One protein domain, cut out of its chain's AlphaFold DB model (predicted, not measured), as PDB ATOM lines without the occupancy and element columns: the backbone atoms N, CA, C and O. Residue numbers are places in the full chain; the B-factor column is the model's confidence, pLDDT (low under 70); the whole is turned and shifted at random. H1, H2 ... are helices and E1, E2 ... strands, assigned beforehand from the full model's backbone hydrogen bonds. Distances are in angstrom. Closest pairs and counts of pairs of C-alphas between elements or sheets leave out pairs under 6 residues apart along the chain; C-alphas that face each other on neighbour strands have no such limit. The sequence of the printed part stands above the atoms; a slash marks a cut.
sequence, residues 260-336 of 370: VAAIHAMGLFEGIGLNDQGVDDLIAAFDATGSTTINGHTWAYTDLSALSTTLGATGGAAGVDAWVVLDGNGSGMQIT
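This is residues 260 to 336 of the 370 residues of the protein "PEP-CTERM domain-containing protein" of Planctomycetes bacterium DG_20 (UniProt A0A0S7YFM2). A strongly twisted, curled sheet of five strands makes a wall, and two helices, H1 and H2, cover one of its faces, H1 over E5 and E4 and H2 over E2; no named helix covers the other face. The helices pack on each other at a steep tilt, while the link of residues 304 to 313 leads past the ends of E5 and E4 from E2 to E3. The 77 printed residues hold two named helices and five named strands, in the order H1 H2 E1 E2 E3 E4 E5, and the class is mixed, helices and strands. The sheet's order is E1 E2 E5 E4 E3, antiparallel throughout. The whole is compact and rounded, with a radius of gyration of the C-alphas of 10.7 A and spans of 28 by 24 by 21 A.

Start at Val 260, where H1, residues 260 to 269, begins, and go on to H2, residues 277 to 287. The two helices touch, and their closest C-alphas, those of Ile 263 and Val 279, are 5.9 A apart. Their lines stand at a steep tilt of 60 degrees, and they run opposite ways. In H1 and H2 every O i to N i+4 pair is within hydrogen-bond range. Next come E1, residues 291 to 294, and E2, residues 297 to 303, a hairpin; look for N 292 and O 299, 2.9 A apart. H2 is on the sheet at a height over the sheet of 7.4 A, over E2, and its line and that of E2 stand at 29 degrees on the local plane, only just along the strands. Its closest C-alphas to E2 are those of Phe 286 and Tyr 301, 5.5 A. Further on, E3, residues 314 to 317, and E4, residues 320 to 325, form a hairpin, with N 320 and O 317 at 2.9 A. E4 and E5, residues 331 to 335, form another, with N 335 and O 322 at 2.8 A. E3, E4 and E5 make a meander, each strand the antiparallel neighbour of the one before. E5 is also the antiparallel neighbour of E2, with N 300 and O 334 at 2.9 A; E2, E3, E4 and E5 make a Greek key, a meander of three strands with the strand before it paired to the last. H1 is on the same face of the sheet as H2, at a height over the sheet of 8.9 A, over E5 and E4, and it runs along the strands, at 15 degrees to E5 on the local plane. Its closest C-alphas to E4 are those of Ala 265 and Val 324, 6.3 A. The edge strands E1 and E3 are apart.

Find C-alpha 260 at (-20.837, 1.401, 40.210); from there H1 runs 14.2 A to Phe 269. H2 covers 15.5 A from Gln 277 to Asp 287. E1 goes from Ser 291 to Ile 294, 10.0 A. E2, the longest strand, starts with C-alpha 297 at (-6.775, 6.782, 53.669) and runs 18.4 A to Asp 303. E3 spans 9.4 A from Thr 314 to Ala 317, and E4 spans 16.2 A from Val 320 to Val 325. E5 covers 13.6 A from Ser 331 to C-alpha 335 at (-10.092, 1.515, 55.250).

The two C-alphas farthest apart are those of Asn 275 and Ala 306, 30.8 A. The printed part runs from 260 to 336 and has no cut. No link is long; the links H1 to H2 and E2 to E3 are short, and the others are tight. The mean pLDDT of the printed part is 92.2, and no printed residue is under 70.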
ATOM      1  N   VAL A 260     -19.752   0.673  39.526       96.31
ATOM      2  CA  VAL A 260     -20.837   1.401  40.210       96.31
ATOM      3  C   VAL A 260     -20.657   1.391  41.733       96.31
ATOM      4  O   VAL A 260     -20.781   2.434  42.377       96.31
ATOM      5  N   ALA A 261     -20.311   0.235  42.308       97.06
ATOM      6  CA  ALA A 261     -20.014   0.113  43.733       97.06
ATOM      7  C   ALA A 261     -18.804   0.966  44.157       97.06
ATOM      8  O   ALA A 261     -18.854   1.639  45.188       97.06
ATOM      9  N   ALA A 262     -17.732   0.968  43.358       96.25
ATOM     10  CA  ALA A 262     -16.540   1.770  43.617       96.25
ATOM     11  C   ALA A 262     -16.832   3.276  43.531       96.25
ATOM     12  O   ALA A 262     -16.486   4.005  44.455       96.25
ATOM     13  N   ILE A 263     -17.525   3.726  42.481       94.38
ATOM     14  CA  ILE A 263     -17.943   5.123  42.295       94.38
ATOM     15  C   ILE A 263     -18.768   5.594  43.497       94.38
ATOM     16  O   ILE A 263     -18.463   6.631  44.081       94.38
ATOM     17  N   HIS A 264     -19.764   4.802  43.915       94.56
ATOM     18  CA  HIS A 264     -20.576   5.126  45.087       94.56
ATOM     19  C   HIS A 264     -19.724   5.276  46.352       94.56
ATOM     20  O   HIS A 264     -19.808   6.293  47.033       94.56
ATOM     21  N   ALA A 265     -18.901   4.272  46.669       94.62
ATOM     22  CA  ALA A 265     -18.110   4.269  47.894       94.62
ATOM     23  C   ALA A 265     -17.084   5.406  47.929       94.62
ATOM     24  O   ALA A 265     -16.854   5.994  48.982       94.62
ATOM     25  N   MET A 266     -16.480   5.725  46.789       92.50
ATOM     26  CA  MET A 266     -15.509   6.806  46.683       92.50
ATOM     27  C   MET A 266     -16.158   8.185  46.810       92.50
ATOM     28  O   MET A 266     -15.653   9.009  47.571       92.50
ATOM     29  N   GLY A 267     -17.312   8.412  46.176       88.81
ATOM     30  CA  GLY A 267     -18.092   9.630  46.407       88.81
ATOM     31  C   GLY A 267     -18.562   9.751  47.862       88.81
ATOM     32  O   GLY A 267     -18.457  10.817  48.458       88.81
ATOM     33  N   LEU A 268     -18.996   8.641  48.471       89.31
ATOM     34  CA  LEU A 268     -19.510   8.616  49.843       89.31
ATOM     35  C   LEU A 268     -18.433   8.848  50.913       89.31
ATOM     36  O   LEU A 268     -18.666   9.584  51.869       89.31
ATOM     37  N   PHE A 269     -17.299   8.150  50.822       89.88
ATOM     38  CA  PHE A 269     -16.315   8.089  51.911       89.88
ATOM     39  C   PHE A 269     -15.103   8.980  51.699       89.88
ATOM     40  O   PHE A 269     -14.534   9.458  52.677       89.88
ATOM     41  N   GLU A 270     -14.684   9.155  50.451       88.25
ATOM     42  CA  GLU A 270     -13.500   9.947  50.122       88.25
ATOM     43  C   GLU A 270     -13.857  11.302  49.556       88.25
ATOM     44  O   GLU A 270     -12.998  12.182  49.524       88.25
ATOM     45  N   GLY A 271     -15.104  11.468  49.129       83.31
ATOM     46  CA  GLY A 271     -15.528  12.723  48.585       83.31
ATOM     47  C   GLY A 271     -14.816  13.044  47.270       83.31
ATOM     48  O   GLY A 271     -14.239  14.109  47.064       83.31
ATOM     49  N   ILE A 272     -14.762  12.066  46.377       82.75
ATOM     50  CA  ILE A 272     -14.175  12.276  45.058       82.75
ATOM     51  C   ILE A 272     -15.246  12.163  43.989       82.75
ATOM     52  O   ILE A 272     -16.191  11.382  44.113       82.75
ATOM     53  N   GLY A 273     -15.071  12.957  42.937       80.19
ATOM     54  CA  GLY A 273     -15.984  12.993  41.809       80.19
ATOM     55  C   GLY A 273     -16.066  11.658  41.072       80.19
ATOM     56  O   GLY A 273     -15.148  10.835  41.116       80.19
ATOM     57  N   LEU A 274     -17.147  11.473  40.309       83.88
ATOM     58  CA  LEU A 274     -17.387  10.257  39.516       83.88
ATOM     59  C   LEU A 274     -16.253   9.931  38.520       83.88
ATOM     60  O   LEU A 274     -16.135   8.795  38.062       83.88
ATOM     61  N   ASN A 275     -15.449  10.932  38.160       78.75
ATOM     62  CA  ASN A 275     -14.351  10.857  37.202       78.75
ATOM     63  C   ASN A 275     -12.960  10.914  37.856       78.75
ATOM     64  O   ASN A 275     -11.987  11.222  37.167       78.75
ATOM     65  N   ASP A 276     -12.853  10.690  39.166       86.19
ATOM     66  CA  ASP A 276     -11.579  10.761  39.877       86.19
ATOM     67  C   ASP A 276     -10.767   9.460  39.749       86.19
ATOM     68  O   ASP A 276     -11.314   8.351  39.735       86.19
ATOM     69  N   GLN A 277      -9.440   9.588  39.631       86.56
ATOM     70  CA  GLN A 277      -8.503   8.463  39.489       86.56
ATOM     71  C   GLN A 277      -8.560   7.500  40.688       86.56
ATOM     72  O   GLN A 277      -8.271   6.312  40.532       86.56
ATOM     73  N   GLY A 278      -8.978   7.974  41.865       89.44
ATOM     74  CA  GLY A 278      -9.175   7.144  43.051       89.44
ATOM     75  C   GLY A 278     -10.155   5.987  42.824       89.44
ATOM     76  O   GLY A 278      -9.947   4.907  43.374       89.44
ATOM     77  N   VAL A 279     -11.162   6.155  41.956       91.88
ATOM     78  CA  VAL A 279     -12.090   5.070  41.588       91.88
ATOM     79  C   VAL A 279     -11.342   3.925  40.899       91.88
ATOM     80  O   VAL A 279     -11.455   2.766  41.307       91.88
ATOM     81  N   ASP A 280     -10.534   4.248  39.890       92.00
ATOM     82  CA  ASP A 280      -9.749   3.262  39.144       92.00
ATOM     83  C   ASP A 280      -8.679   2.609  40.033       92.00
ATOM     84  O   ASP A 280      -8.464   1.394  39.971       92.00
ATOM     85  N   ASP A 281      -8.042   3.391  40.907       95.19
ATOM     86  CA  ASP A 281      -7.027   2.902  41.841       95.19
ATOM     87  C   ASP A 281      -7.616   1.918  42.863       95.19
ATOM     88  O   ASP A 281      -6.981   0.904  43.184       95.19
ATOM     89  N   LEU A 282      -8.837   2.170  43.353       96.19
ATOM     90  CA  LEU A 282      -9.557   1.257  44.245       96.19
ATOM     91  C   LEU A 282      -9.823  -0.085  43.553       96.19
ATOM     92  O   LEU A 282      -9.542  -1.145  44.123       96.19
ATOM     93  N   ILE A 283     -10.329  -0.045  42.318       96.50
ATOM     94  CA  ILE A 283     -10.641  -1.243  41.526       96.50
ATOM     95  C   ILE A 283      -9.367  -2.034  41.223       96.50
ATOM     96  O   ILE A 283      -9.336  -3.252  41.414       96.50
ATOM     97  N   ALA A 284      -8.298  -1.354  40.803       95.94
ATOM     98  CA  ALA A 284      -7.018  -1.987  40.514       95.94
ATOM     99  C   ALA A 284      -6.421  -2.661  41.761       95.94
ATOM    100  O   ALA A 284      -5.896  -3.776  41.674       95.94
ATOM    101  N   ALA A 285      -6.524  -2.019  42.928       97.19
ATOM    102  CA  ALA A 285      -6.078  -2.600  44.189       97.19
ATOM    103  C   ALA A 285      -6.913  -3.820  44.597       97.19
ATOM    104  O   ALA A 285      -6.337  -4.825  45.021       97.19
ATOM    105  N   PHE A 286      -8.236  -3.768  44.424       97.81
ATOM    106  CA  PHE A 286      -9.119  -4.907  44.668       97.81
ATOM    107  C   PHE A 286      -8.757  -6.106  43.782       97.81
ATOM    108  O   PHE A 286      -8.539  -7.206  44.291       97.81
ATOM    109  N   ASP A 287      -8.605  -5.886  42.473       96.81
ATOM    110  CA  ASP A 287      -8.273  -6.940  41.503       96.81
ATOM    111  C   ASP A 287      -6.885  -7.549  41.758       96.81
ATOM    112  O   ASP A 287      -6.653  -8.734  41.507       96.81
ATOM    113  N   ALA A 288      -5.963  -6.754  42.304       97.19
ATOM    114  CA  ALA A 288      -4.647  -7.212  42.733       97.19
ATOM    115  C   ALA A 288      -4.648  -7.889  44.115       97.19
ATOM    116  O   ALA A 288      -3.587  -8.333  44.565       97.19
ATOM    117  N   THR A 289      -5.791  -7.970  44.810       97.25
ATOM    118  CA  THR A 289      -5.891  -8.381  46.226       97.25
ATOM    119  C   THR A 289      -4.914  -7.604  47.123       97.25
ATOM    120  O   THR A 289      -4.252  -8.163  47.998       97.25
ATOM    121  N   GLY A 290      -4.752  -6.315  46.823       96.81
ATOM    122  CA  GLY A 290      -3.741  -5.433  47.389       96.81
ATOM    123  C   GLY A 290      -4.341  -4.280  48.185       96.81
ATOM    124  O   GLY A 290      -5.384  -4.405  48.824       96.81
ATOM    125  N   SER A 291      -3.651  -3.144  48.162       96.69
ATOM    126  CA  SER A 291      -4.072  -1.915  48.830       96.69
ATOM    127  C   SER A 291      -3.715  -0.692  47.995       96.69
ATOM    128  O   SER A 291      -2.726  -0.721  47.260       96.69
ATOM    129  N   THR A 292      -4.456   0.395  48.175       95.75
ATOM    130  CA  THR A 292      -4.163   1.717  47.608       95.75
ATOM    131  C   THR A 292      -4.357   2.810  48.661       95.75
ATOM    132  O   THR A 292      -4.882   2.550  49.744       95.75
ATOM    133  N   THR A 293      -3.885   4.023  48.385       93.88
ATOM    134  CA  THR A 293      -4.109   5.200  49.230       93.88
ATOM    135  C   THR A 293      -4.869   6.252  48.438       93.88
ATOM    136  O   THR A 293      -4.371   6.717  47.418       93.88
ATOM    137  N   ILE A 294      -6.044   6.634  48.931       89.38
ATOM    138  CA  ILE A 294      -6.948   7.615  48.315       89.38
ATOM    139  C   ILE A 294      -7.247   8.656  49.392       89.38
ATOM    140  O   ILE A 294      -7.502   8.279  50.530       89.38
ATOM    141  N   ASN A 295      -7.074   9.945  49.079       86.88
ATOM    142  CA  ASN A 295      -7.221  11.067  50.025       86.88
ATOM    143  C   ASN A 295      -6.545  10.869  51.403       86.88
ATOM    144  O   ASN A 295      -6.961  11.411  52.420       86.88
ATOM    145  N   GLY A 296      -5.430  10.129  51.433       88.00
ATOM    146  CA  GLY A 296      -4.667   9.846  52.655       88.00
ATOM    147  C   GLY A 296      -5.152   8.631  53.453       88.00
ATOM    148  O   GLY A 296      -4.448   8.198  54.368       88.00
ATOM    149  N   HIS A 297      -6.277   8.021  53.082       91.00
ATOM    150  CA  HIS A 297      -6.775   6.782  53.669       91.00
ATOM    151  C   HIS A 297      -6.261   5.559  52.906       91.00
ATOM    152  O   HIS A 297      -6.263   5.517  51.675       91.00
ATOM    153  N   THR A 298      -5.799   4.537  53.633       93.94
ATOM    154  CA  THR A 298      -5.367   3.269  53.027       93.94
ATOM    155  C   THR A 298      -6.540   2.306  52.909       93.94
ATOM    156  O   THR A 298      -7.006   1.766  53.913       93.94
ATOM    157  N   TRP A 299      -6.953   2.041  51.675       95.44
ATOM    158  CA  TRP A 299      -7.936   1.021  51.329       95.44
ATOM    159  C   TRP A 299      -7.232  -0.300  51.051       95.44
ATOM    160  O   TRP A 299      -6.336  -0.357  50.209       95.44
ATOM    161  N   ALA A 300      -7.639  -1.367  51.731       96.44
ATOM    162  CA  ALA A 300      -7.058  -2.693  51.570       96.44
ATOM    163  C   ALA A 300      -8.124  -3.740  51.253       96.44
ATOM    164  O   ALA A 300      -9.227  -3.718  51.809       96.44
ATOM    165  N   TYR A 301      -7.756  -4.685  50.389       97.25
ATOM    166  CA  TYR A 301      -8.565  -5.854  50.091       97.25
ATOM    167  C   TYR A 301      -8.901  -6.602  51.380       97.25
ATOM    168  O   TYR A 301      -8.011  -6.951  52.162       97.25
ATOM    169  N   THR A 302     -10.187  -6.867  51.579       96.00
ATOM    170  CA  THR A 302     -10.699  -7.531  52.773       96.00
ATOM    171  C   THR A 302     -11.816  -8.503  52.407       96.00
ATOM    172  O   THR A 302     -12.661  -8.218  51.558       96.00
ATOM    173  N   ASP A 303     -11.831  -9.660  53.068       95.94
ATOM    174  CA  ASP A 303     -12.988 -10.553  53.067       95.94
ATOM    175  C   ASP A 303     -14.064  -9.970  53.996       95.94
ATOM    176  O   ASP A 303     -13.936 -10.011  55.222       95.94
ATOM    177  N   LEU A 304     -15.110  -9.402  53.398       94.50
ATOM    178  CA  LEU A 304     -16.237  -8.780  54.093       94.50
ATOM    179  C   LEU A 304     -17.465  -9.701  54.118       94.50
ATOM    180  O   LEU A 304     -18.539  -9.263  54.528       94.50
ATOM    181  N   SER A 305     -17.328 -10.982  53.757       93.88
ATOM    182  CA  SER A 305     -18.451 -11.930  53.670       93.88
ATOM    183  C   SER A 305     -19.186 -12.141  55.001       93.88
ATOM    184  O   SER A 305     -20.348 -12.548  55.021       93.88
ATOM    185  N   ALA A 306     -18.533 -11.827  56.124       91.56
ATOM    186  CA  ALA A 306     -19.148 -11.810  57.449       91.56
ATOM    187  C   ALA A 306     -20.042 -10.578  57.707       91.56
ATOM    188  O   ALA A 306     -20.901 -10.636  58.587       91.56
ATOM    189  N   LEU A 307     -19.829  -9.478  56.978       90.50
ATOM    190  CA  LEU A 307     -20.612  -8.240  57.057       90.50
ATOM    191  C   LEU A 307     -21.727  -8.229  56.009       90.50
ATOM    192  O   LEU A 307     -22.885  -7.980  56.341       90.50
ATOM    193  N   SER A 308     -21.380  -8.514  54.754       93.38
ATOM    194  CA  SER A 308     -22.314  -8.554  53.634       93.38
ATOM    195  C   SER A 308     -21.731  -9.348  52.466       93.38
ATOM    196  O   SER A 308     -20.532  -9.325  52.208       93.38
ATOM    197  N   THR A 309     -22.599 -10.025  51.719       91.25
ATOM    198  CA  THR A 309     -22.264 -10.633  50.419       91.25
ATOM    199  C   THR A 309     -22.912  -9.890  49.252       91.25
ATOM    200  O   THR A 309     -22.830 -10.334  48.110       91.25
ATOM    201  N   THR A 310     -23.617  -8.797  49.535       95.31
ATOM    202  CA  THR A 310     -24.295  -7.993  48.522       95.31
ATOM    203  C   THR A 310     -23.287  -7.042  47.899       95.31
ATOM    204  O   THR A 310     -22.746  -6.180  48.588       95.31
ATOM    205  N   LEU A 311     -23.044  -7.194  46.598       96.44
ATOM    206  CA  LEU A 311     -22.224  -6.269  45.821       96.44
ATOM    207  C   LEU A 311     -22.753  -4.834  45.960       96.44
ATOM    208  O   LEU A 311     -23.955  -4.609  45.821       96.44
ATOM    209  N   GLY A 312     -21.855  -3.885  46.218       95.94
ATOM    210  CA  GLY A 312     -22.211  -2.486  46.433       95.94
ATOM    211  C   GLY A 312     -22.628  -2.162  47.859       95.94
ATOM    212  O   GLY A 312     -22.821  -0.994  48.173       95.94
ATOM    213  N   ALA A 313     -22.740  -3.155  48.747       95.88
ATOM    214  CA  ALA A 313     -22.968  -2.874  50.156       95.88
ATOM    215  C   ALA A 313     -21.799  -2.084  50.743       95.88
ATOM    216  O   ALA A 313     -20.637  -2.446  50.544       95.88
ATOM    217  N   THR A 314     -22.134  -1.046  51.499       95.50
ATOM    218  CA  THR A 314     -21.196  -0.180  52.206       95.50
ATOM    219  C   THR A 314     -21.504  -0.153  53.702       95.50
ATOM    220  O   THR A 314     -22.597  -0.518  54.150       95.50
ATOM    221  N   GLY A 315     -20.531   0.283  54.495       93.44
ATOM    222  CA  GLY A 315     -20.719   0.562  55.914       93.44
ATOM    223  C   GLY A 315     -19.494   1.218  56.537       93.44
ATOM    224  O   GLY A 315     -18.503   1.469  55.859       93.44
ATOM    225  N   GLY A 316     -19.577   1.502  57.839       90.25
ATOM    226  CA  GLY A 316     -18.566   2.295  58.544       90.25
ATOM    227  C   GLY A 316     -18.753   3.798  58.326       90.25
ATOM    228  O   GLY A 316     -19.859   4.250  58.026       90.25
ATOM    229  N   ALA A 317     -17.691   4.575  58.525       84.50
ATOM    230  CA  ALA A 317     -17.669   6.016  58.283       84.50
ATOM    231  C   ALA A 317     -16.334   6.433  57.650       84.50
ATOM    232  O   ALA A 317     -15.322   5.759  57.839       84.50
ATOM    233  N   ALA A 318     -16.319   7.552  56.921       74.31
ATOM    234  CA  ALA A 318     -15.100   8.100  56.323       74.31
ATOM    235  C   ALA A 318     -13.955   8.184  57.352       74.31
ATOM    236  O   ALA A 318     -14.155   8.625  58.487       74.31
ATOM    237  N   GLY A 319     -12.773   7.685  56.984       73.50
ATOM    238  CA  GLY A 319     -11.602   7.613  57.869       73.50
ATOM    239  C   GLY A 319     -11.721   6.657  59.071       73.50
ATOM    240  O   GLY A 319     -10.757   6.503  59.822       73.50
ATOM    241  N   VAL A 320     -12.866   5.988  59.268       80.75
ATOM    242  CA  VAL A 320     -13.140   5.100  60.407       80.75
ATOM    243  C   VAL A 320     -13.869   3.840  59.944       80.75
ATOM    244  O   VAL A 320     -15.100   3.784  59.902       80.75
ATOM    245  N   ASP A 321     -13.097   2.789  59.665       85.62
ATOM    246  CA  ASP A 321     -13.631   1.448  59.380       85.62
ATOM    247  C   ASP A 321     -14.607   1.410  58.186       85.62
ATOM    248  O   ASP A 321     -15.477   0.544  58.124       85.62
ATOM    249  N   ALA A 322     -14.502   2.367  57.249       93.94
ATOM    250  CA  ALA A 322     -15.312   2.373  56.034       93.94
ATOM    251  C   ALA A 322     -15.015   1.136  55.189       93.94
ATOM    252  O   ALA A 322     -13.856   0.738  55.052       93.94
ATOM    253  N   TRP A 323     -16.044   0.558  54.582       96.31
ATOM    254  CA  TRP A 323     -15.899  -0.592  53.700       96.31
ATOM    255  C   TRP A 323     -16.911  -0.578  52.557       96.31
ATOM    256  O   TRP A 323     -17.984   0.016  52.660       96.31
ATOM    257  N   VAL A 324     -16.562  -1.275  51.474       97.81
ATOM    258  CA  VAL A 324     -17.413  -1.526  50.303       97.81
ATOM    259  C   VAL A 324     -17.195  -2.944  49.781       97.81
ATOM    260  O   VAL A 324     -16.054  -3.378  49.642       97.81
ATOM    261  N   VAL A 325     -18.274  -3.663  49.461       98.31
ATOM    262  CA  VAL A 325     -18.234  -4.982  48.802       98.31
ATOM    263  C   VAL A 325     -18.149  -4.812  47.282       98.31
ATOM    264  O   VAL A 325     -19.011  -4.175  46.678       98.31
ATOM    265  N   LEU A 326     -17.139  -5.422  46.654       97.56
ATOM    266  CA  LEU A 326     -16.812  -5.260  45.228       97.56
ATOM    267  C   LEU A 326     -16.913  -6.555  44.405       97.56
ATOM    268  O   LEU A 326     -16.724  -6.523  43.186       97.56
ATOM    269  N   ASP A 327     -17.264  -7.687  45.023       96.88
ATOM    270  CA  ASP A 327     -17.679  -8.893  44.301       96.88
ATOM    271  C   ASP A 327     -18.913  -9.586  44.914       96.88
ATOM    272  O   ASP A 327     -19.371  -9.273  46.010       96.88
ATOM    273  N   GLY A 328     -19.460 -10.570  44.191       93.25
ATOM    274  CA  GLY A 328     -20.600 -11.372  44.654       93.25
ATOM    275  C   GLY A 328     -20.264 -12.429  45.717       93.25
ATOM    276  O   GLY A 328     -21.157 -13.166  46.132       93.25
ATOM    277  N   ASN A 329     -19.001 -12.544  46.137       94.69
ATOM    278  CA  ASN A 329     -18.579 -13.440  47.217       94.69
ATOM    279  C   ASN A 329     -18.520 -12.718  48.573       94.69
ATOM    280  O   ASN A 329     -18.308 -13.374  49.593       94.69
ATOM    281  N   GLY A 330     -18.714 -11.396  48.594       95.00
ATOM    282  CA  GLY A 330     -18.542 -10.576  49.790       95.00
ATOM    283  C   GLY A 330     -17.109 -10.092  49.998       95.00
ATOM    284  O   GLY A 330     -16.802  -9.592  51.072       95.00
ATOM    285  N   SER A 331     -16.216 -10.216  49.015       97.50
ATOM    286  CA  SER A 331     -14.915  -9.547  49.086       97.50
ATOM    287  C   SER A 331     -15.075  -8.072  48.745       97.50
ATOM    288  O   SER A 331     -15.915  -7.684  47.928       97.50
ATOM    289  N   GLY A 332     -14.219  -7.237  49.316       97.62
ATOM    290  CA  GLY A 332     -14.262  -5.814  49.053       97.62
ATOM    291  C   GLY A 332     -13.010  -5.081  49.487       97.62
ATOM    292  O   GLY A 332     -11.934  -5.670  49.594       97.62
ATOM    293  N   MET A 333     -13.171  -3.789  49.729       97.81
ATOM    294  CA  MET A 333     -12.115  -2.907  50.212       97.81
ATOM    295  C   MET A 333     -12.559  -2.280  51.530       97.81
ATOM    296  O   MET A 333     -13.725  -1.920  51.683       97.81
ATOM    297  N   GLN A 334     -11.632  -2.146  52.474       96.19
ATOM    298  CA  GLN A 334     -11.867  -1.522  53.774       96.19
ATOM    299  C   GLN A 334     -10.739  -0.542  54.090       96.19
ATOM    300  O   GLN A 334      -9.566  -0.836  53.828       96.19
ATOM    301  N   ILE A 335     -11.078   0.606  54.674       92.62
ATOM    302  CA  ILE A 335     -10.092   1.515  55.250       92.62
ATOM    303  C   ILE A 335      -9.440   0.795  56.428       92.62
ATOM    304  O   ILE A 335     -10.082   0.500  57.436       92.62
ATOM    305  N   THR A 336      -8.147   0.511  56.303       78.31
ATOM    306  CA  THR A 336      -7.378  -0.049  57.414       78.31
ATOM    307  C   THR A 336      -7.131   1.067  58.427       78.31
ATOM    308  O   THR A 336      -6.542   2.084  58.051       78.31
TER     309      THR A 336